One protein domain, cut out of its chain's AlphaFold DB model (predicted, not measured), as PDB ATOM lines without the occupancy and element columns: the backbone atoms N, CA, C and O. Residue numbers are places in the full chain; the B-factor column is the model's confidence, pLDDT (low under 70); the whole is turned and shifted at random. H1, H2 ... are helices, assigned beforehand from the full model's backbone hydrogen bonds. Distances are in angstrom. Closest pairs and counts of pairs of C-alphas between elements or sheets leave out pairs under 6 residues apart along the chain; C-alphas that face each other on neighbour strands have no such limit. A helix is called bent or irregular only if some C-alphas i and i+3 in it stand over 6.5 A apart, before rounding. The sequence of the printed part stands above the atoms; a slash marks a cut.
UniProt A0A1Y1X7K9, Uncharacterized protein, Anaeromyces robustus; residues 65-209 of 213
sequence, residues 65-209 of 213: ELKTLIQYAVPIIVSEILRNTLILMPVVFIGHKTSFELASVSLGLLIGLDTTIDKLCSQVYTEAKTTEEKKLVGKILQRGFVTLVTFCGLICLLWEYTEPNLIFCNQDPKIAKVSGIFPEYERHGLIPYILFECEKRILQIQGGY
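AT A GLANCE: This is residues 65 to 209 of the 213 residues of an uncharacterized protein of Anaeromyces robustus (UniProt A0A1Y1X7K9). Long helices H1, H2, H3 and H5 make an up-and-down bundle, each against the one before, short H4 packed on H5; residues 65 to 71 stick out. The printed part has 145 residues and five named helices. It is all helix and loose, radius of gyration of the C-alphas 18.2 A, spans 58 by 30 by 18 A.

HOW THE PARTS SIT: H1, residues 65 to 94, touches the hub, H5, residues 173 to 209, at a shallow tilt of 19 degrees, closest at the C-alphas of Ser 79 and Phe 196, 5.8 A. H5 also touches H2, residues 100 to 130, H3, 134 to 160, and H4, 162 to 168. Every O i to N i+4 pair is within hydrogen-bond range in H2 and H4, 24 of 33 in H5.

IN THESE COORDINATES: C-alpha 65 is at (11.648, 10.533, 34.184), C-alpha 209 at (23.550, 7.280, 23.531). H1 is only just irregular: C-alphas 87 and 90 are 6.6 A apart. H5 measures 55.0 A, first to last C-alpha.

THE WHOLE: The printed part has no cut and tight links; 19 residues, among them 128 to 138, have pLDDT under 70.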
ATOM      1  N   GLU A  65      10.183  10.567  34.102       83.31
ATOM      2  CA  GLU A  65      11.648  10.533  34.184       83.31
ATOM      3  C   GLU A  65      12.116   9.993  35.540       83.31
ATOM      4  O   GLU A  65      12.949   9.091  35.615       83.31
ATOM      5  N   LEU A  66      11.514  10.464  36.634       86.81
ATOM      6  CA  LEU A  66      11.866  10.046  37.988       86.81
ATOM      7  C   LEU A  66      11.521   8.574  38.246       86.81
ATOM      8  O   LEU A  66      12.300   7.858  38.872       86.81
ATOM      9  N   LYS A  67      10.398   8.082  37.712       87.62
ATOM     10  CA  LYS A  67      10.041   6.656  37.752       87.62
ATOM     11  C   LYS A  67      11.080   5.801  37.028       87.62
ATOM     12  O   LYS A  67      11.477   4.757  37.541       87.62
ATOM     13  N   THR A  68      11.528   6.261  35.866       82.38
ATOM     14  CA  THR A  68      12.559   5.593  35.067       82.38
ATOM     15  C   THR A  68      13.901   5.589  35.805       82.38
ATOM     16  O   THR A  68      14.546   4.547  35.922       82.38
ATOM     17  N   LEU A  69      14.278   6.715  36.413       85.38
ATOM     18  CA  LEU A  69      15.481   6.838  37.233       85.38
ATOM     19  C   LEU A  69      15.456   5.884  38.434       85.38
ATOM     20  O   LEU A  69      16.436   5.190  38.690       85.38
ATOM     21  N   ILE A  70      14.329   5.810  39.149       87.06
ATOM     22  CA  ILE A  70      14.158   4.898  40.287       87.06
ATOM     23  C   ILE A  70      14.269   3.444  39.827       87.06
ATOM     24  O   ILE A  70      14.949   2.653  40.480       87.06
ATOM     25  N   GLN A  71      13.658   3.092  38.694       85.19
ATOM     26  CA  GLN A  71      13.746   1.745  38.135       85.19
ATOM     27  C   GLN A  71      15.198   1.328  37.858       85.19
ATOM     28  O   GLN A  71      15.540   0.169  38.080       85.19
ATOM     29  N   TYR A  72      16.062   2.262  37.450       79.69
ATOM     30  CA  TYR A  72      17.496   2.013  37.270       79.69
ATOM     31  C   TYR A  72      18.316   2.113  38.562       79.69
ATOM     32  O   TYR A  72      19.326   1.426  38.702       79.69
ATOM     33  N   ALA A  73      17.895   2.919  39.535       84.44
ATOM     34  CA  ALA A  73      18.577   3.041  40.820       84.44
ATOM     35  C   ALA A  73      18.463   1.759  41.663       84.44
ATOM     36  O   ALA A  73      19.410   1.397  42.359       84.44
ATOM     37  N   VAL A  74      17.337   1.041  41.572       85.75
ATOM     38  CA  VAL A  74      17.105  -0.218  42.302       85.75
ATOM     39  C   VAL A  74      18.195  -1.273  42.043       85.75
ATOM     40  O   VAL A  74      18.818  -1.702  43.019       85.75
ATOM     41  N   PRO A  75      18.496  -1.685  40.795       81.94
ATOM     42  CA  PRO A  75      19.550  -2.670  40.543       81.94
ATOM     43  C   PRO A  75      20.935  -2.163  40.971       81.94
ATOM     44  O   PRO A  75      21.755  -2.956  41.436       81.94
ATOM     45  N   ILE A  76      21.185  -0.847  40.905       84.12
ATOM     46  CA  ILE A  76      22.442  -0.253  41.377       84.12
ATOM     47  C   ILE A  76      22.593  -0.418  42.891       84.12
ATOM     48  O   ILE A  76      23.611  -0.933  43.353       84.12
ATOM     49  N   ILE A  77      21.577  -0.063  43.672       88.25
ATOM     50  CA  ILE A  77      21.622  -0.185  45.135       88.25
ATOM     51  C   ILE A  77      21.774  -1.652  45.556       88.25
ATOM     52  O   ILE A  77      22.601  -1.970  46.409       88.25
ATOM     53  N   VAL A  78      21.024  -2.563  44.928       87.31
ATOM     54  CA  VAL A  78      21.104  -4.006  45.216       87.31
ATOM     55  C   VAL A  78      22.510  -4.543  44.957       87.31
ATOM     56  O   VAL A  78      23.066  -5.259  45.788       87.31
ATOM     57  N   SER A  79      23.105  -4.168  43.827       85.19
ATOM     58  CA  SER A  79      24.457  -4.596  43.477       85.19
ATOM     59  C   SER A  79      25.518  -4.087  44.457       85.19
ATOM     60  O   SER A  79      26.458  -4.812  44.771       85.19
ATOM     61  N   GLU A  80      25.341  -2.874  44.985       87.19
ATOM     62  CA  GLU A  80      26.262  -2.260  45.938       87.19
ATOM     63  C   GLU A  80      26.196  -2.949  47.305       87.19
ATOM     64  O   GLU A  80      27.221  -3.260  47.909       87.19
ATOM     65  N   ILE A  81      24.985  -3.282  47.760       90.31
ATOM     66  CA  ILE A  81      24.775  -4.072  48.978       90.31
ATOM     67  C   ILE A  81      25.413  -5.456  48.832       90.31
ATOM     68  O   ILE A  81      26.079  -5.939  49.754       90.31
ATOM     69  N   LEU A  82      25.235  -6.095  47.675       86.88
ATOM     70  CA  LEU A  82      25.801  -7.409  47.399       86.88
ATOM     71  C   LEU A  82      27.334  -7.368  47.375       86.88
ATOM     72  O   LEU A  82      27.973  -8.215  47.999       86.88
ATOM     73  N   ARG A  83      27.920  -6.349  46.736       86.06
ATOM     74  CA  ARG A  83      29.367  -6.103  46.734       86.06
ATOM     75  C   ARG A  83      29.913  -5.939  48.149       86.06
ATOM     76  O   ARG A  83      30.865  -6.617  48.528       86.06
ATOM     77  N   ASN A  84      29.284  -5.080  48.948       88.06
ATOM     78  CA  ASN A  84      29.702  -4.844  50.327       88.06
ATOM     79  C   ASN A  84      29.590  -6.117  51.181       88.06
ATOM     80  O   ASN A  84      30.463  -6.405  51.993       88.06
ATOM     81  N   THR A  85      28.550  -6.922  50.955       88.94
ATOM     82  CA  THR A  85      28.382  -8.209  51.639       88.94
ATOM     83  C   THR A  85      29.514  -9.173  51.287       88.94
ATOM     84  O   THR A  85      30.096  -9.761  52.194       88.94
ATOM     85  N   LEU A  86      29.873  -9.301  50.005       85.94
ATOM     86  CA  LEU A  86      30.969 -10.169  49.559       85.94
ATOM     87  C   LEU A  86      32.309  -9.786  50.195       85.94
ATOM     88  O   LEU A  86      33.017 -10.663  50.673       85.94
ATOM     89  N   ILE A  87      32.631  -8.492  50.268       87.38
ATOM     90  CA  ILE A  87      33.882  -8.016  50.882       87.38
ATOM     91  C   ILE A  87      33.858  -8.193  52.411       87.38
ATOM     92  O   ILE A  87      34.881  -8.513  53.014       87.38
ATOM     93  N   LEU A  88      32.703  -8.027  53.062       87.56
ATOM     94  CA  LEU A  88      32.588  -8.185  54.516       87.56
ATOM     95  C   LEU A  88      32.622  -9.644  54.985       87.56
ATOM     96  O   LEU A  88      33.058  -9.890  56.109       87.56
ATOM     97  N   MET A  89      32.201 -10.607  54.160       84.81
ATOM     98  CA  MET A  89      32.196 -12.028  54.531       84.81
ATOM     99  C   MET A  89      33.558 -12.501  55.074       84.81
ATOM    100  O   MET A  89      33.602 -12.913  56.237       84.81
ATOM    101  N   PRO A  90      34.686 -12.392  54.343       82.69
ATOM    102  CA  PRO A  90      35.983 -12.827  54.862       82.69
ATOM    103  C   PRO A  90      36.366 -12.170  56.193       82.69
ATOM    104  O   PRO A  90      36.908 -12.841  57.070       82.69
ATOM    105  N   VAL A  91      36.034 -10.887  56.383       85.38
ATOM    106  CA  VAL A  91      36.306 -10.146  57.628       85.38
ATOM    107  C   VAL A  91      35.538 -10.735  58.811       85.38
ATOM    108  O   VAL A  91      36.102 -10.917  59.889       85.38
ATOM    109  N   VAL A  92      34.267 -11.085  58.613       83.75
ATOM    110  CA  VAL A  92      33.432 -11.698  59.657       83.75
ATOM    111  C   VAL A  92      33.939 -13.099  60.020       83.75
ATOM    112  O   VAL A  92      33.965 -13.460  61.198       83.75
ATOM    113  N   PHE A  93      34.407 -13.880  59.041       75.12
ATOM    114  CA  PHE A  93      34.905 -15.242  59.271       75.12
ATOM    115  C   PHE A  93      36.282 -15.301  59.959       75.12
ATOM    116  O   PHE A  93      36.523 -16.232  60.741       75.12
ATOM    117  N   ILE A  94      37.147 -14.295  59.753       78.56
ATOM    118  CA  ILE A  94      38.410 -14.119  60.502       78.56
ATOM    119  C   ILE A  94      38.154 -14.088  62.014       78.56
ATOM    120  O   ILE A  94      38.946 -14.620  62.787       78.56
ATOM    121  N   GLY A  95      37.038 -13.493  62.445       65.75
ATOM    122  CA  GLY A  95      36.723 -13.313  63.860       65.75
ATOM    123  C   GLY A  95      36.320 -14.585  64.614       65.75
ATOM    124  O   GLY A  95      36.328 -14.562  65.843       65.75
ATOM    125  N   HIS A  96      35.952 -15.684  63.934       62.22
ATOM    126  CA  HIS A  96      35.331 -16.831  64.617       62.22
ATOM    127  C   HIS A  96      35.964 -18.209  64.353       62.22
ATOM    128  O   HIS A  96      35.987 -19.022  65.281       62.22
ATOM    129  N   LYS A  97      36.423 -18.537  63.131       59.25
ATOM    130  CA  LYS A  97      36.765 -19.941  62.781       59.25
ATOM    131  C   LYS A  97      37.788 -20.147  61.643       59.25
ATOM    132  O   LYS A  97      38.189 -21.290  61.445       59.25
ATOM    133  N   THR A  98      38.216 -19.112  60.913       67.31
ATOM    134  CA  THR A  98      39.051 -19.257  59.695       67.31
ATOM    135  C   THR A  98      40.473 -18.714  59.886       67.31
ATOM    136  O   THR A  98      40.680 -17.755  60.626       67.31
ATOM    137  N   SER A  99      41.460 -19.294  59.187       72.25
ATOM    138  CA  SER A  99      42.837 -18.775  59.137       72.25
ATOM    139  C   SER A  99      42.898 -17.360  58.557       72.25
ATOM    140  O   SER A  99      42.479 -17.133  57.420       72.25
ATOM    141  N   PHE A 100      43.499 -16.432  59.305       77.88
ATOM    142  CA  PHE A 100      43.697 -15.030  58.907       77.88
ATOM    143  C   PHE A 100      44.342 -14.876  57.518       77.88
ATOM    144  O   PHE A 100      43.939 -14.020  56.732       77.88
ATOM    145  N   GLU A 101      45.307 -15.738  57.192       78.81
ATOM    146  CA  GLU A 101      46.005 -15.729  55.903       78.81
ATOM    147  C   GLU A 101      45.058 -15.986  54.727       78.81
ATOM    148  O   GLU A 101      45.077 -15.248  53.744       78.81
ATOM    149  N   LEU A 102      44.178 -16.987  54.840       77.75
ATOM    150  CA  LEU A 102      43.263 -17.344  53.757       77.75
ATOM    151  C   LEU A 102      42.230 -16.247  53.512       77.75
ATOM    152  O   LEU A 102      41.947 -15.896  52.370       77.75
ATOM    153  N   ALA A 103      41.684 -15.685  54.585       82.31
ATOM    154  CA  ALA A 103      40.717 -14.607  54.469       82.31
ATOM    155  C   ALA A 103      41.349 -13.324  53.905       82.31
ATOM    156  O   ALA A 103      40.723 -12.641  53.100       82.31
ATOM    157  N   SER A 104      42.611 -13.041  54.246       82.88
ATOM    158  CA  SER A 104      43.375 -11.941  53.645       82.88
ATOM    159  C   SER A 104      43.588 -12.146  52.140       82.88
ATOM    160  O   SER A 104      43.428 -11.208  51.360       82.88
ATOM    161  N   VAL A 105      43.892 -13.378  51.711       83.94
ATOM    162  CA  VAL A 105      44.014 -13.725  50.286       83.94
ATOM    163  C   VAL A 105      42.669 -13.603  49.566       83.94
ATOM    164  O   VAL A 105      42.633 -13.029  48.479       83.94
ATOM    165  N   SER A 106      41.565 -14.069  50.163       84.12
ATOM    166  CA  SER A 106      40.235 -13.937  49.546       84.12
ATOM    167  C   SER A 106      39.814 -12.474  49.403       84.12
ATOM    168  O   SER A 106      39.387 -12.057  48.330       84.12
ATOM    169  N   LEU A 107      40.045 -11.654  50.435       87.38
ATOM    170  CA  LEU A 107      39.829 -10.204  50.377       87.38
ATOM    171  C   LEU A 107      40.612  -9.554  49.240       87.38
ATOM    172  O   LEU A 107      40.044  -8.812  48.439       87.38
ATOM    173  N   GLY A 108      41.913  -9.845  49.150       87.50
ATOM    174  CA  GLY A 108      42.761  -9.324  48.082       87.50
ATOM    175  C   GLY A 108      42.275  -9.747  46.695       87.50
ATOM    176  O   GLY A 108      42.273  -8.933  45.770       87.50
ATOM    177  N   LEU A 109      41.809 -10.990  46.553       83.62
ATOM    178  CA  LEU A 109      41.277 -11.518  45.300       83.62
ATOM    179  C   LEU A 109      39.944 -10.864  44.917       83.62
ATOM    180  O   LEU A 109      39.785 -10.484  43.761       83.62
ATOM    181  N   LEU A 110      39.019 -10.674  45.862       84.56
ATOM    182  CA  LEU A 110      37.740  -9.996  45.628       84.56
ATOM    183  C   LEU A 110      37.932  -8.534  45.215       84.56
ATOM    184  O   LEU A 110      37.327  -8.087  44.244       84.56
ATOM    185  N   ILE A 111      38.814  -7.802  45.899       87.19
ATOM    186  CA  ILE A 111      39.136  -6.408  45.556       87.19
ATOM    187  C   ILE A 111      39.852  -6.341  44.197       87.19
ATOM    188  O   ILE A 111      39.556  -5.488  43.356       87.19
ATOM    189  N   GLY A 112      40.786  -7.260  43.942       87.25
ATOM    190  CA  GLY A 112      41.460  -7.381  42.649       87.25
ATOM    191  C   GLY A 112      40.485  -7.691  41.509       87.25
ATOM    192  O   GLY A 112      40.619  -7.151  40.410       87.25
ATOM    193  N   LEU A 113      39.474  -8.515  41.777       82.94
ATOM    194  CA  LEU A 113      38.414  -8.831  40.832       82.94
ATOM    195  C   LEU A 113      37.531  -7.610  40.556       82.94
ATOM    196  O   LEU A 113      37.378  -7.267  39.390       82.94
ATOM    197  N   ASP A 114      37.022  -6.928  41.587       84.25
ATOM    198  CA  ASP A 114      36.190  -5.712  41.467       84.25
ATOM    199  C   ASP A 114      36.912  -4.634  40.636       84.25
ATOM    200  O   ASP A 114      36.404  -4.157  39.623       84.25
ATOM    201  N   THR A 115      38.180  -4.364  40.952       86.25
ATOM    202  CA  THR A 115      38.993  -3.382  40.211       86.25
ATOM    203  C   THR A 115      39.301  -3.799  38.771       86.25
ATOM    204  O   THR A 115      39.348  -2.958  37.870       86.25
ATOM    205  N   THR A 116      39.535  -5.088  38.517       84.56
ATOM    206  CA  THR A 116      39.749  -5.599  37.153       84.56
ATOM    207  C   THR A 116      38.470  -5.490  36.340       84.56
ATOM    208  O   THR A 116      38.497  -5.085  35.177       84.56
ATOM    209  N   ILE A 117      37.345  -5.812  36.964       79.81
ATOM    210  CA  ILE A 117      36.018  -5.698  36.391       79.81
ATOM    211  C   ILE A 117      35.721  -4.238  36.014       79.81
ATOM    212  O   ILE A 117      35.307  -4.007  34.878       79.81
ATOM    213  N   ASP A 118      36.001  -3.271  36.891       82.25
ATOM    214  CA  ASP A 118      35.850  -1.832  36.622       82.25
ATOM    215  C   ASP A 118      36.732  -1.355  35.464       82.25
ATOM    216  O   ASP A 118      36.294  -0.608  34.582       82.25
ATOM    217  N   LYS A 119      37.979  -1.830  35.403       85.38
ATOM    218  CA  LYS A 119      38.872  -1.535  34.275       85.38
ATOM    219  C   LYS A 119      38.303  -2.073  32.968       85.38
ATOM    220  O   LYS A 119      38.232  -1.328  31.991       85.38
ATOM    221  N   LEU A 120      37.839  -3.319  32.953       77.75
ATOM    222  CA  LEU A 120      37.182  -3.905  31.786       77.75
ATOM    223  C   LEU A 120      35.919  -3.114  31.390       77.75
ATOM    224  O   LEU A 120      35.688  -2.921  30.197       77.75
ATOM    225  N   CYS A 121      35.135  -2.591  32.347       74.75
ATOM    226  CA  CYS A 121      34.002  -1.696  32.053       74.75
ATOM    227  C   CYS A 121      34.450  -0.459  31.290       74.75
ATOM    228  O   CYS A 121      33.880  -0.128  30.252       74.75
ATOM    229  N   SER A 122      35.462   0.227  31.822       80.06
ATOM    230  CA  SER A 122      35.960   1.472  31.243       80.06
ATOM    231  C   SER A 122      36.499   1.256  29.826       80.06
ATOM    232  O   SER A 122      36.277   2.089  28.945       80.06
ATOM    233  N   GLN A 123      37.127   0.101  29.579       80.44
ATOM    234  CA  GLN A 123      37.593  -0.308  28.256       80.44
ATOM    235  C   GLN A 123      36.428  -0.508  27.287       80.44
ATOM    236  O   GLN A 123      36.405   0.117  26.230       80.44
ATOM    237  N   VAL A 124      35.418  -1.296  27.673       74.25
ATOM    238  CA  VAL A 124      34.239  -1.547  26.829       74.25
ATOM    239  C   VAL A 124      33.468  -0.257  26.544       74.25
ATOM    240  O   VAL A 124      33.033  -0.050  25.416       74.25
ATOM    241  N   TYR A 125      33.328   0.637  27.525       72.69
ATOM    242  CA  TYR A 125      32.676   1.936  27.334       72.69
ATOM    243  C   TYR A 125      33.431   2.824  26.335       72.69
ATOM    244  O   TYR A 125      32.823   3.452  25.466       72.69
ATOM    245  N   THR A 126      34.762   2.848  26.418       74.94
ATOM    246  CA  THR A 126      35.598   3.635  25.500       74.94
ATOM    247  C   THR A 126      35.519   3.091  24.071       74.94
ATOM    248  O   THR A 126      35.363   3.874  23.137       74.94
ATOM    249  N   GLU A 127      35.549   1.767  23.896       72.12
ATOM    250  CA  GLU A 127      35.379   1.108  22.589       72.12
ATOM    251  C   GLU A 127      33.967   1.279  22.009       72.12
ATOM    252  O   GLU A 127      33.781   1.401  20.795       72.12
ATOM    253  N   ALA A 128      32.954   1.310  22.876       69.31
ATOM    254  CA  ALA A 128      31.577   1.556  22.480       69.31
ATOM    255  C   ALA A 128      31.389   2.996  21.970       69.31
ATOM    256  O   ALA A 128      30.693   3.214  20.980       69.31
ATOM    257  N   LYS A 129      32.033   3.986  22.602       65.94
ATOM    258  CA  LYS A 129      31.934   5.399  22.205       65.94
ATOM    259  C   LYS A 129      32.633   5.707  20.878       65.94
ATOM    260  O   LYS A 129      32.177   6.579  20.149       65.94
ATOM    261  N   THR A 130      33.730   5.022  20.563       68.19
ATOM    262  CA  THR A 130      34.480   5.240  19.313       68.19
ATOM    263  C   THR A 130      33.827   4.609  18.089       68.19
ATOM    264  O   THR A 130      34.192   4.960  16.970       68.19
ATOM    265  N   THR A 131      32.853   3.710  18.270       64.38
ATOM    266  CA  THR A 131      32.141   3.097  17.150       64.38
ATOM    267  C   THR A 131      30.728   3.666  17.022       64.38
ATOM    268  O   THR A 131      29.845   3.332  17.807       64.38
ATOM    269  N   GLU A 132      30.477   4.465  15.983       62.91
ATOM    270  CA  GLU A 132      29.153   5.055  15.702       62.91
ATOM    271  C   GLU A 132      28.074   4.008  15.343       62.91
ATOM    272  O   GLU A 132      26.869   4.269  15.393       62.91
ATOM    273  N   GLU A 133      28.475   2.774  15.020       65.50
ATOM    274  CA  GLU A 133      27.550   1.701  14.678       65.50
ATOM    275  C   GLU A 133      26.973   0.982  15.911       65.50
ATOM    276  O   GLU A 133      27.590   0.085  16.494       65.50
ATOM    277  N   LYS A 134      25.698   1.261  16.220       62.72
ATOM    278  CA  LYS A 134      24.907   0.612  17.292       62.72
ATOM    279  C   LYS A 134      24.982  -0.929  17.294       62.72
ATOM    280  O   LYS A 134      24.908  -1.557  18.349       62.72
ATOM    281  N   LYS A 135      25.137  -1.566  16.124       66.38
ATOM    282  CA  LYS A 135      25.228  -3.037  15.993       66.38
ATOM    283  C   LYS A 135      26.578  -3.606  16.434       66.38
ATOM    284  O   LYS A 135      26.627  -4.749  16.891       66.38
ATOM    285  N   LEU A 136      27.664  -2.846  16.303       67.38
ATOM    286  CA  LEU A 136      28.990  -3.304  16.713       67.38
ATOM    287  C   LEU A 136      29.146  -3.230  18.236       67.38
ATOM    288  O   LEU A 136      29.686  -4.160  18.835       67.38
ATOM    289  N   VAL A 137      28.574  -2.195  18.860       69.06
ATOM    290  CA  VAL A 137      28.572  -1.989  20.318       69.06
ATOM    291  C   VAL A 137      27.983  -3.193  21.054       69.06
ATOM    292  O   VAL A 137      28.598  -3.728  21.974       69.06
ATOM    293  N   GLY A 138      26.833  -3.703  20.595       69.38
ATOM    294  CA  GLY A 138      26.218  -4.896  21.183       69.38
ATOM    295  C   GLY A 138      27.109  -6.141  21.096       69.38
ATOM    296  O   GLY A 138      27.151  -6.941  22.030       69.38
ATOM    297  N   LYS A 139      27.879  -6.294  20.009       76.94
ATOM    298  CA  LYS A 139      28.810  -7.420  19.833       76.94
ATOM    299  C   LYS A 139      30.035  -7.297  20.747       76.94
ATOM    300  O   LYS A 139      30.475  -8.309  21.290       76.94
ATOM    301  N   ILE A 140      30.569  -6.091  20.935       73.88
ATOM    302  CA  ILE A 140      31.679  -5.825  21.867       73.88
ATOM    303  C   ILE A 140      31.230  -6.112  23.304       73.88
ATOM    304  O   ILE A 140      31.908  -6.843  24.026       73.88
ATOM    305  N   LEU A 141      30.032  -5.658  23.681       71.94
ATOM    306  CA  LEU A 141      29.466  -5.888  25.009       71.94
ATOM    307  C   LEU A 141      29.233  -7.378  25.300       71.94
ATOM    308  O   LEU A 141      29.594  -7.869  26.368       71.94
ATOM    309  N   GLN A 142      28.700  -8.126  24.330       79.50
ATOM    310  CA  GLN A 142      28.544  -9.579  24.447       79.50
ATOM    311  C   GLN A 142      29.890 -10.298  24.613       79.50
ATOM    312  O   GLN A 142      29.985 -11.243  25.393       79.50
ATOM    313  N   ARG A 143      30.944  -9.861  23.911       78.69
ATOM    314  CA  ARG A 143      32.293 -10.430  24.066       78.69
ATOM    315  C   ARG A 143      32.878 -10.111  25.440       78.69
ATOM    316  O   ARG A 143      33.401 -11.018  26.078       78.69
ATOM    317  N   GLY A 144      32.725  -8.876  25.919       75.06
ATOM    318  CA  GLY A 144      33.125  -8.479  27.271       75.06
ATOM    319  C   GLY A 144      32.429  -9.310  28.351       75.06
ATOM    320  O   GLY A 144      33.084  -9.802  29.267       75.06
ATOM    321  N   PHE A 145      31.126  -9.561  28.190       75.06
ATOM    322  CA  PHE A 145      30.347 -10.427  29.078       75.06
ATOM    323  C   PHE A 145      30.895 -11.859  29.126       75.06
ATOM    324  O   PHE A 145      31.120 -12.405  30.204       75.06
ATOM    325  N   VAL A 146      31.162 -12.464  27.964       81.25
ATOM    326  CA  VAL A 146      31.725 -13.823  27.886       81.25
ATOM    327  C   VAL A 146      33.094 -13.894  28.562       81.25
ATOM    328  O   VAL A 146      33.365 -14.854  29.286       81.25
ATOM    329  N   THR A 147      33.939 -12.879  28.383       79.00
ATOM    330  CA  THR A 147      35.238 -12.793  29.061       79.00
ATOM    331  C   THR A 147      35.066 -12.731  30.580       79.00
ATOM    332  O   THR A 147      35.704 -13.509  31.286       79.00
ATOM    333  N   LEU A 148      34.152 -11.895  31.091       74.94
ATOM    334  CA  LEU A 148      33.867 -11.791  32.529       74.94
ATOM    335  C   LEU A 148      33.394 -13.126  33.124       74.94
ATOM    336  O   LEU A 148      33.909 -13.574  34.149       74.94
ATOM    337  N   VAL A 149      32.453 -13.794  32.452       77.94
ATOM    338  CA  VAL A 149      31.936 -15.106  32.872       77.94
ATOM    339  C   VAL A 149      33.040 -16.167  32.854       77.94
ATOM    340  O   VAL A 149      33.089 -17.022  33.735       77.94
ATOM    341  N   THR A 150      33.962 -16.095  31.891       81.31
ATOM    342  CA  THR A 150      35.102 -17.018  31.804       81.31
ATOM    343  C   THR A 150      36.055 -16.841  32.989       81.31
ATOM    344  O   THR A 150      36.404 -17.827  33.633       81.31
ATOM    345  N   PHE A 151      36.428 -15.601  33.329       76.50
ATOM    346  CA  PHE A 151      37.266 -15.318  34.502       76.50
ATOM    347  C   PHE A 151      36.593 -15.736  35.814       76.50
ATOM    348  O   PHE A 151      37.243 -16.318  36.680       76.50
ATOM    349  N   CYS A 152      35.283 -15.524  35.937       75.75
ATOM    350  CA  CYS A 152      34.519 -16.019  37.078       75.75
ATOM    351  C   CYS A 152      34.557 -17.545  37.183       75.75
ATOM    352  O   CYS A 152      34.755 -18.069  38.274       75.75
ATOM    353  N   GLY A 153      34.399 -18.260  36.066       81.19
ATOM    354  CA  GLY A 153      34.506 -19.716  36.046       81.19
ATOM    355  C   GLY A 153      35.855 -20.203  36.582       81.19
ATOM    356  O   GLY A 153      35.890 -21.138  37.377       81.19
ATOM    357  N   LEU A 154      36.952 -19.529  36.218       82.06
ATOM    358  CA  LEU A 154      38.293 -19.838  36.732       82.06
ATOM    359  C   LEU A 154      38.404 -19.621  38.248       82.06
ATOM    360  O   LEU A 154      38.995 -20.444  38.941       82.06
ATOM    361  N   ILE A 155      37.807 -18.549  38.766       79.25
ATOM    362  CA  ILE A 155      37.796 -18.232  40.201       79.25
ATOM    363  C   ILE A 155      36.946 -19.235  40.988       79.25
ATOM    364  O   ILE A 155      37.392 -19.738  42.016       79.25
ATOM    365  N   CYS A 156      35.771 -19.608  40.475       80.75
ATOM    366  CA  CYS A 156      34.937 -20.647  41.079       80.75
ATOM    367  C   CYS A 156      35.660 -21.999  41.141       80.75
ATOM    368  O   CYS A 156      35.574 -22.684  42.158       80.75
ATOM    369  N   LEU A 157      36.401 -22.364  40.087       80.56
ATOM    370  CA  LEU A 157      37.229 -23.572  40.084       80.56
ATOM    371  C   LEU A 157      38.337 -23.486  41.137       80.56
ATOM    372  O   LEU A 157      38.557 -24.443  41.872       80.56
ATOM    373  N   LEU A 158      39.013 -22.343  41.251       78.88
ATOM    374  CA  LEU A 158      40.057 -22.139  42.257       78.88
ATOM    375  C   LEU A 158      39.507 -22.273  43.687       78.88
ATOM    376  O   LEU A 158      40.141 -22.899  44.539       78.88
ATOM    377  N   TRP A 159      38.296 -21.768  43.931       77.31
ATOM    378  CA  TRP A 159      37.610 -21.925  45.211       77.31
ATOM    379  C   TRP A 159      37.172 -23.363  45.504       77.31
ATOM    380  O   TRP A 159      37.284 -23.806  46.645       77.31
ATOM    381  N   GLU A 160      36.772 -24.131  44.493       77.62
ATOM    382  CA  GLU A 160      36.418 -25.550  44.642       77.62
ATOM    383  C   GLU A 160      37.610 -26.421  45.067       77.62
ATOM    384  O   GLU A 160      37.451 -27.371  45.830       77.62
ATOM    385  N   TYR A 161      38.827 -26.046  44.664       76.12
ATOM    386  CA  TYR A 161      40.057 -26.720  45.085       76.12
ATOM    387  C   TYR A 161      40.696 -26.115  46.347       76.12
ATOM    388  O   TYR A 161      41.814 -26.487  46.697       76.12
ATOM    389  N   THR A 162      40.027 -25.212  47.072       76.31
ATOM    390  CA  THR A 162      40.637 -24.553  48.245       76.31
ATOM    391  C   THR A 162      40.974 -25.537  49.371       76.31
ATOM    392  O   THR A 162      42.094 -25.511  49.874       76.31
ATOM    393  N   GLU A 163      40.070 -26.453  49.730       77.31
ATOM    394  CA  GLU A 163      40.328 -27.478  50.759       77.31
ATOM    395  C   GLU A 163      41.550 -28.370  50.429       77.31
ATOM    396  O   GLU A 163      42.466 -28.441  51.255       77.31
ATOM    397  N   PRO A 164      41.657 -28.994  49.236       75.75
ATOM    398  CA  PRO A 164      42.832 -29.795  48.891       75.75
ATOM    399  C   PRO A 164      44.112 -28.963  48.709       75.75
ATOM    400  O   PRO A 164      45.189 -29.455  49.045       75.75
ATOM    401  N   ASN A 165      44.024 -27.710  48.248       77.75
ATOM    402  CA  ASN A 165      45.185 -26.814  48.156       77.75
ATOM    403  C   ASN A 165      45.768 -26.490  49.541       77.75
ATOM    404  O   ASN A 165      46.986 -26.455  49.706       77.75
ATOM    405  N   LEU A 166      44.921 -26.300  50.557       75.00
ATOM    406  CA  LEU A 166      45.373 -26.058  51.931       75.00
ATOM    407  C   LEU A 166      46.027 -27.298  52.551       75.00
ATOM    408  O   LEU A 166      47.065 -27.184  53.203       75.00
ATOM    409  N   ILE A 167      45.457 -28.480  52.306       79.00
ATOM    410  CA  ILE A 167      46.049 -29.754  52.739       79.00
ATOM    411  C   ILE A 167      47.412 -29.961  52.062       79.00
ATOM    412  O   ILE A 167      48.366 -30.391  52.710       79.00
ATOM    413  N   PHE A 168      47.539 -29.595  50.782       76.88
ATOM    414  CA  PHE A 168      48.807 -29.641  50.052       76.88
ATOM    415  C   PHE A 168      49.860 -28.678  50.626       76.88
ATOM    416  O   PHE A 168      51.035 -29.030  50.711       76.88
ATOM    417  N   CYS A 169      49.446 -27.502  51.104       76.06
ATOM    418  CA  CYS A 169      50.303 -26.560  51.832       76.06
ATOM    419  C   CYS A 169      50.661 -27.005  53.264       76.06
ATOM    420  O   CYS A 169      51.233 -26.216  54.015       76.06
ATOM    421  N   ASN A 170      50.374 -28.257  53.649       73.94
ATOM    422  CA  ASN A 170      50.703 -28.827  54.960       73.94
ATOM    423  C   ASN A 170      49.974 -28.142  56.139       73.94
ATOM    424  O   ASN A 170      50.447 -28.182  57.276       73.94
ATOM    425  N   GLN A 171      48.823 -27.504  55.889       74.19
ATOM    426  CA  GLN A 171      47.980 -26.972  56.962       74.19
ATOM    427  C   GLN A 171      47.187 -28.079  57.668       74.19
ATOM    428  O   GLN A 171      46.898 -29.131  57.098       74.19
ATOM    429  N   ASP A 172      46.807 -27.817  58.924       78.56
ATOM    430  CA  ASP A 172      46.011 -28.748  59.726       78.56
ATOM    431  C   ASP A 172      44.694 -29.088  58.994       78.56
ATOM    432  O   ASP A 172      43.927 -28.181  58.646       78.56
ATOM    433  N   PRO A 173      44.384 -30.378  58.774       76.00
ATOM    434  CA  PRO A 173      43.192 -30.804  58.043       76.00
ATOM    435  C   PRO A 173      41.877 -30.340  58.693       76.00
ATOM    436  O   PRO A 173      40.869 -30.189  58.001       76.00
ATOM    437  N   LYS A 174      41.856 -30.065  60.005       75.25
ATOM    438  CA  LYS A 174      40.687 -29.472  60.675       75.25
ATOM    439  C   LYS A 174      40.472 -28.023  60.250       75.25
ATOM    440  O   LYS A 174      39.333 -27.612  60.058       75.25
ATOM    441  N   ILE A 175      41.557 -27.272  60.091       72.81
ATOM    442  CA  ILE A 175      41.528 -25.881  59.637       72.81
ATOM    443  C   ILE A 175      41.185 -25.840  58.146       72.81
ATOM    444  O   ILE A 175      40.325 -25.062  57.753       72.81
ATOM    445  N   ALA A 176      41.760 -26.735  57.336       75.75
ATOM    446  CA  ALA A 176      41.465 -26.840  55.906       75.75
ATOM    447  C   ALA A 176      39.975 -27.097  55.625       75.75
ATOM    448  O   ALA A 176      39.386 -26.432  54.774       75.75
ATOM    449  N   LYS A 177      39.338 -27.988  56.397       76.12
ATOM    450  CA  LYS A 177      37.910 -28.296  56.250       76.12
ATOM    451  C   LYS A 177      37.006 -27.119  56.620       76.12
ATOM    452  O   LYS A 177      36.008 -26.869  55.956       76.12
ATOM    453  N   VAL A 178      37.355 -26.377  57.671       73.12
ATOM    454  CA  VAL A 178      36.612 -25.173  58.080       73.12
ATOM    455  C   VAL A 178      36.819 -24.034  57.077       73.12
ATOM    456  O   VAL A 178      35.871 -23.339  56.720       73.12
ATOM    457  N   SER A 179      38.036 -23.901  56.556       74.44
ATOM    458  CA  SER A 179      38.395 -22.955  55.505       74.44
ATOM    459  C   SER A 179      37.745 -23.254  54.154       74.44
ATOM    460  O   SER A 179      37.579 -22.326  53.376       74.44
ATOM    461  N   GLY A 180      37.358 -24.502  53.862       74.75
ATOM    462  CA  GLY A 180      36.652 -24.872  52.625       74.75
ATOM    463  C   GLY A 180      35.188 -24.419  52.577       74.75
ATOM    464  O   GLY A 180      34.653 -24.167  51.500       74.75
ATOM    465  N   ILE A 181      34.560 -24.233  53.741       77.88
ATOM    466  CA  ILE A 181      33.160 -23.792  53.863       77.88
ATOM    467  C   ILE A 181      33.005 -22.324  53.437       77.88
ATOM    468  O   ILE A 181      31.991 -21.923  52.875       77.88
ATOM    469  N   PHE A 182      34.016 -21.503  53.706       75.94
ATOM    470  CA  PHE A 182      33.980 -20.069  53.440       75.94
ATOM    471  C   PHE A 182      33.885 -19.723  51.927       75.94
ATOM    472  O   PHE A 182      32.925 -19.052  51.536       75.94
ATOM    473  N   PRO A 183      34.766 -20.255  51.054       77.88
ATOM    474  CA  PRO A 183      34.670 -20.131  49.598       77.88
ATOM    475  C   PRO A 183      33.354 -20.635  49.002       77.88
ATOM    476  O   PRO A 183      32.918 -20.177  47.946       77.88
ATOM    477  N   GLU A 184      32.711 -21.608  49.651       79.75
ATOM    478  CA  GLU A 184      31.452 -22.174  49.178       79.75
ATOM    479  C   GLU A 184      30.320 -21.141  49.220       79.75
ATOM    480  O   GLU A 184      29.557 -21.034  48.258       79.75
ATOM    481  N   TYR A 185      30.256 -20.321  50.273       78.62
ATOM    482  CA  TYR A 185      29.302 -19.213  50.359       78.62
ATOM    483  C   TYR A 185      29.655 -18.067  49.400       78.62
ATOM    484  O   TYR A 185      28.759 -17.527  48.746       78.62
ATOM    485  N   GLU A 186      30.942 -17.738  49.247       79.31
ATOM    486  CA  GLU A 186      31.393 -16.708  48.294       79.31
ATOM    487  C   GLU A 186      31.034 -17.064  46.845       79.31
ATOM    488  O   GLU A 186      30.549 -16.212  46.094       79.31
ATOM    489  N   ARG A 187      31.160 -18.342  46.464       79.19
ATOM    490  CA  ARG A 187      30.788 -18.858  45.136       79.19
ATOM    491  C   ARG A 187      29.337 -18.538  44.771       79.19
ATOM    492  O   ARG A 187      29.055 -18.122  43.647       79.19
ATOM    493  N   HIS A 188      28.418 -18.726  45.720       78.88
ATOM    494  CA  HIS A 188      26.992 -18.484  45.502       78.88
ATOM    495  C   HIS A 188      26.671 -16.989  45.384       78.88
ATOM    496  O   HIS A 188      25.771 -16.628  44.628       78.88
ATOM    497  N   GLY A 189      27.413 -16.122  46.081       79.69
ATOM    498  CA  GLY A 189      27.249 -14.667  46.003       79.69
ATOM    499  C   GLY A 189      27.896 -14.027  44.768       79.69
ATOM    500  O   GLY A 189      27.423 -12.992  44.296       79.69
ATOM    501  N   LEU A 190      28.925 -14.656  44.189       80.12
ATOM    502  CA  LEU A 190      29.640 -14.113  43.033       80.12
ATOM    503  C   LEU A 190      28.793 -14.119  41.746       80.12
ATOM    504  O   LEU A 190      28.827 -13.168  40.966       80.12
ATOM    505  N   ILE A 191      27.994 -15.170  41.538       77.94
ATOM    506  CA  ILE A 191      27.124 -15.326  40.360       77.94
ATOM    507  C   ILE A 191      26.113 -14.169  40.222       77.94
ATOM    508  O   ILE A 191      26.091 -13.535  39.160       77.94
ATOM    509  N   PRO A 192      25.279 -13.856  41.238       79.94
ATOM    510  CA  PRO A 192      24.355 -12.731  41.147       79.94
ATOM    511  C   PRO A 192      25.094 -11.398  41.031       79.94
ATOM    512  O   PRO A 192      24.667 -10.555  40.248       79.94
ATOM    513  N   TYR A 193      26.226 -11.220  41.722       81.31
ATOM    514  CA  TYR A 193      27.017  -9.988  41.645       81.31
ATOM    515  C   TYR A 193      27.428  -9.671  40.204       81.31
ATOM    516  O   TYR A 193      27.202  -8.558  39.733       81.31
ATOM    517  N   ILE A 194      27.906 -10.667  39.457       75.19
ATOM    518  CA  ILE A 194      28.283 -10.489  38.050       75.19
ATOM    519  C   ILE A 194      27.075 -10.153  37.176       75.19
ATOM    520  O   ILE A 194      27.175  -9.295  36.301       75.19
ATOM    521  N   LEU A 195      25.933 -10.809  37.392       75.88
ATOM    522  CA  LEU A 195      24.719 -10.522  36.625       75.88
ATOM    523  C   LEU A 195      24.273  -9.067  36.814       75.88
ATOM    524  O   LEU A 195      24.025  -8.379  35.824       75.88
ATOM    525  N   PHE A 196      24.259  -8.581  38.057       77.50
ATOM    526  CA  PHE A 196      23.918  -7.192  38.365       77.50
ATOM    527  C   PHE A 196      24.955  -6.198  37.835       77.50
ATOM    528  O   PHE A 196      24.599  -5.136  37.324       77.50
ATOM    529  N   GLU A 197      26.238  -6.541  37.904       75.94
ATOM    530  CA  GLU A 197      27.313  -5.757  37.296       75.94
ATOM    531  C   GLU A 197      27.140  -5.604  35.782       75.94
ATOM    532  O   GLU A 197      27.384  -4.536  35.215       75.94
ATOM    533  N   CYS A 198      26.680  -6.656  35.111       74.12
ATOM    534  CA  CYS A 198      26.430  -6.631  33.675       74.12
ATOM    535  C   CYS A 198      25.178  -5.820  33.321       74.12
ATOM    536  O   CYS A 198      25.193  -5.074  32.342       74.12
ATOM    537  N   GLU A 199      24.119  -5.923  34.124       74.75
ATOM    538  CA  GLU A 199      22.900  -5.129  33.956       74.75
ATOM    539  C   GLU A 199      23.189  -3.629  34.090       74.75
ATOM    540  O   GLU A 199      22.855  -2.859  33.188       74.75
ATOM    541  N   LYS A 200      23.921  -3.222  35.137       73.50
ATOM    542  CA  LYS A 200      24.372  -1.833  35.324       73.50
ATOM    543  C   LYS A 200      25.087  -1.277  34.092       73.50
ATOM    544  O   LYS A 200      24.828  -0.147  33.687       73.50
ATOM    545  N   ARG A 201      25.956  -2.070  33.461       71.31
ATOM    546  CA  ARG A 201      26.709  -1.653  32.266       71.31
ATOM    547  C   ARG A 201      25.829  -1.464  31.045       71.31
ATOM    548  O   ARG A 201      26.015  -0.492  30.319       71.31
ATOM    549  N   ILE A 202      24.880  -2.372  30.810       71.50
ATOM    550  CA  ILE A 202      23.926  -2.240  29.700       71.50
ATOM    551  C   ILE A 202      23.167  -0.916  29.841       71.50
ATOM    552  O   ILE A 202      23.058  -0.172  28.868       71.50
ATOM    553  N   LEU A 203      22.733  -0.591  31.060       71.75
ATOM    554  CA  LEU A 203      22.020   0.647  31.365       71.75
ATOM    555  C   LEU A 203      22.891   1.899  31.188       71.75
ATOM    556  O   LEU A 203      22.459   2.858  30.554       71.75
ATOM    557  N   GLN A 204      24.132   1.888  31.685       72.44
ATOM    558  CA  GLN A 204      25.071   3.011  31.535       72.44
ATOM    559  C   GLN A 204      25.390   3.310  30.067       72.44
ATOM    560  O   GLN A 204      25.432   4.469  29.656       72.44
ATOM    561  N   ILE A 205      25.580   2.263  29.265       70.31
ATOM    562  CA  ILE A 205      25.838   2.383  27.830       70.31
ATOM    563  C   ILE A 205      24.596   2.945  27.123       70.31
ATOM    564  O   ILE A 205      24.718   3.875  26.334       70.31
ATOM    565  N   GLN A 206      23.394   2.448  27.436       67.44
ATOM    566  CA  GLN A 206      22.139   2.925  26.839       67.44
ATOM    567  C   GLN A 206      21.818   4.386  27.186       67.44
ATOM    568  O   GLN A 206      21.411   5.137  26.300       67.44
ATOM    569  N   GLY A 207      22.051   4.807  28.434       65.38
ATOM    570  CA  GLY A 207      21.850   6.193  28.865       65.38
ATOM    571  C   GLY A 207      22.786   7.191  28.173       65.38
ATOM    572  O   GLY A 207      22.391   8.324  27.915       65.38
ATOM    573  N   GLY A 208      24.000   6.768  27.802       60.47
ATOM    574  CA  GLY A 208      24.978   7.621  27.115       60.47
ATOM    575  C   GLY A 208      24.651   7.937  25.649       60.47
ATOM    576  O   GLY A 208      25.063   8.982  25.151       60.47
ATOM    577  N   TYR A 209      23.892   7.083  24.952       52.25
ATOM    578  CA  TYR A 209      23.550   7.280  23.531       52.25
ATOM    579  C   TYR A 209      22.290   8.126  23.290       52.25
ATOM    580  O   TYR A 209      21.980   8.430  22.139       52.25
TER     581      TYR A 209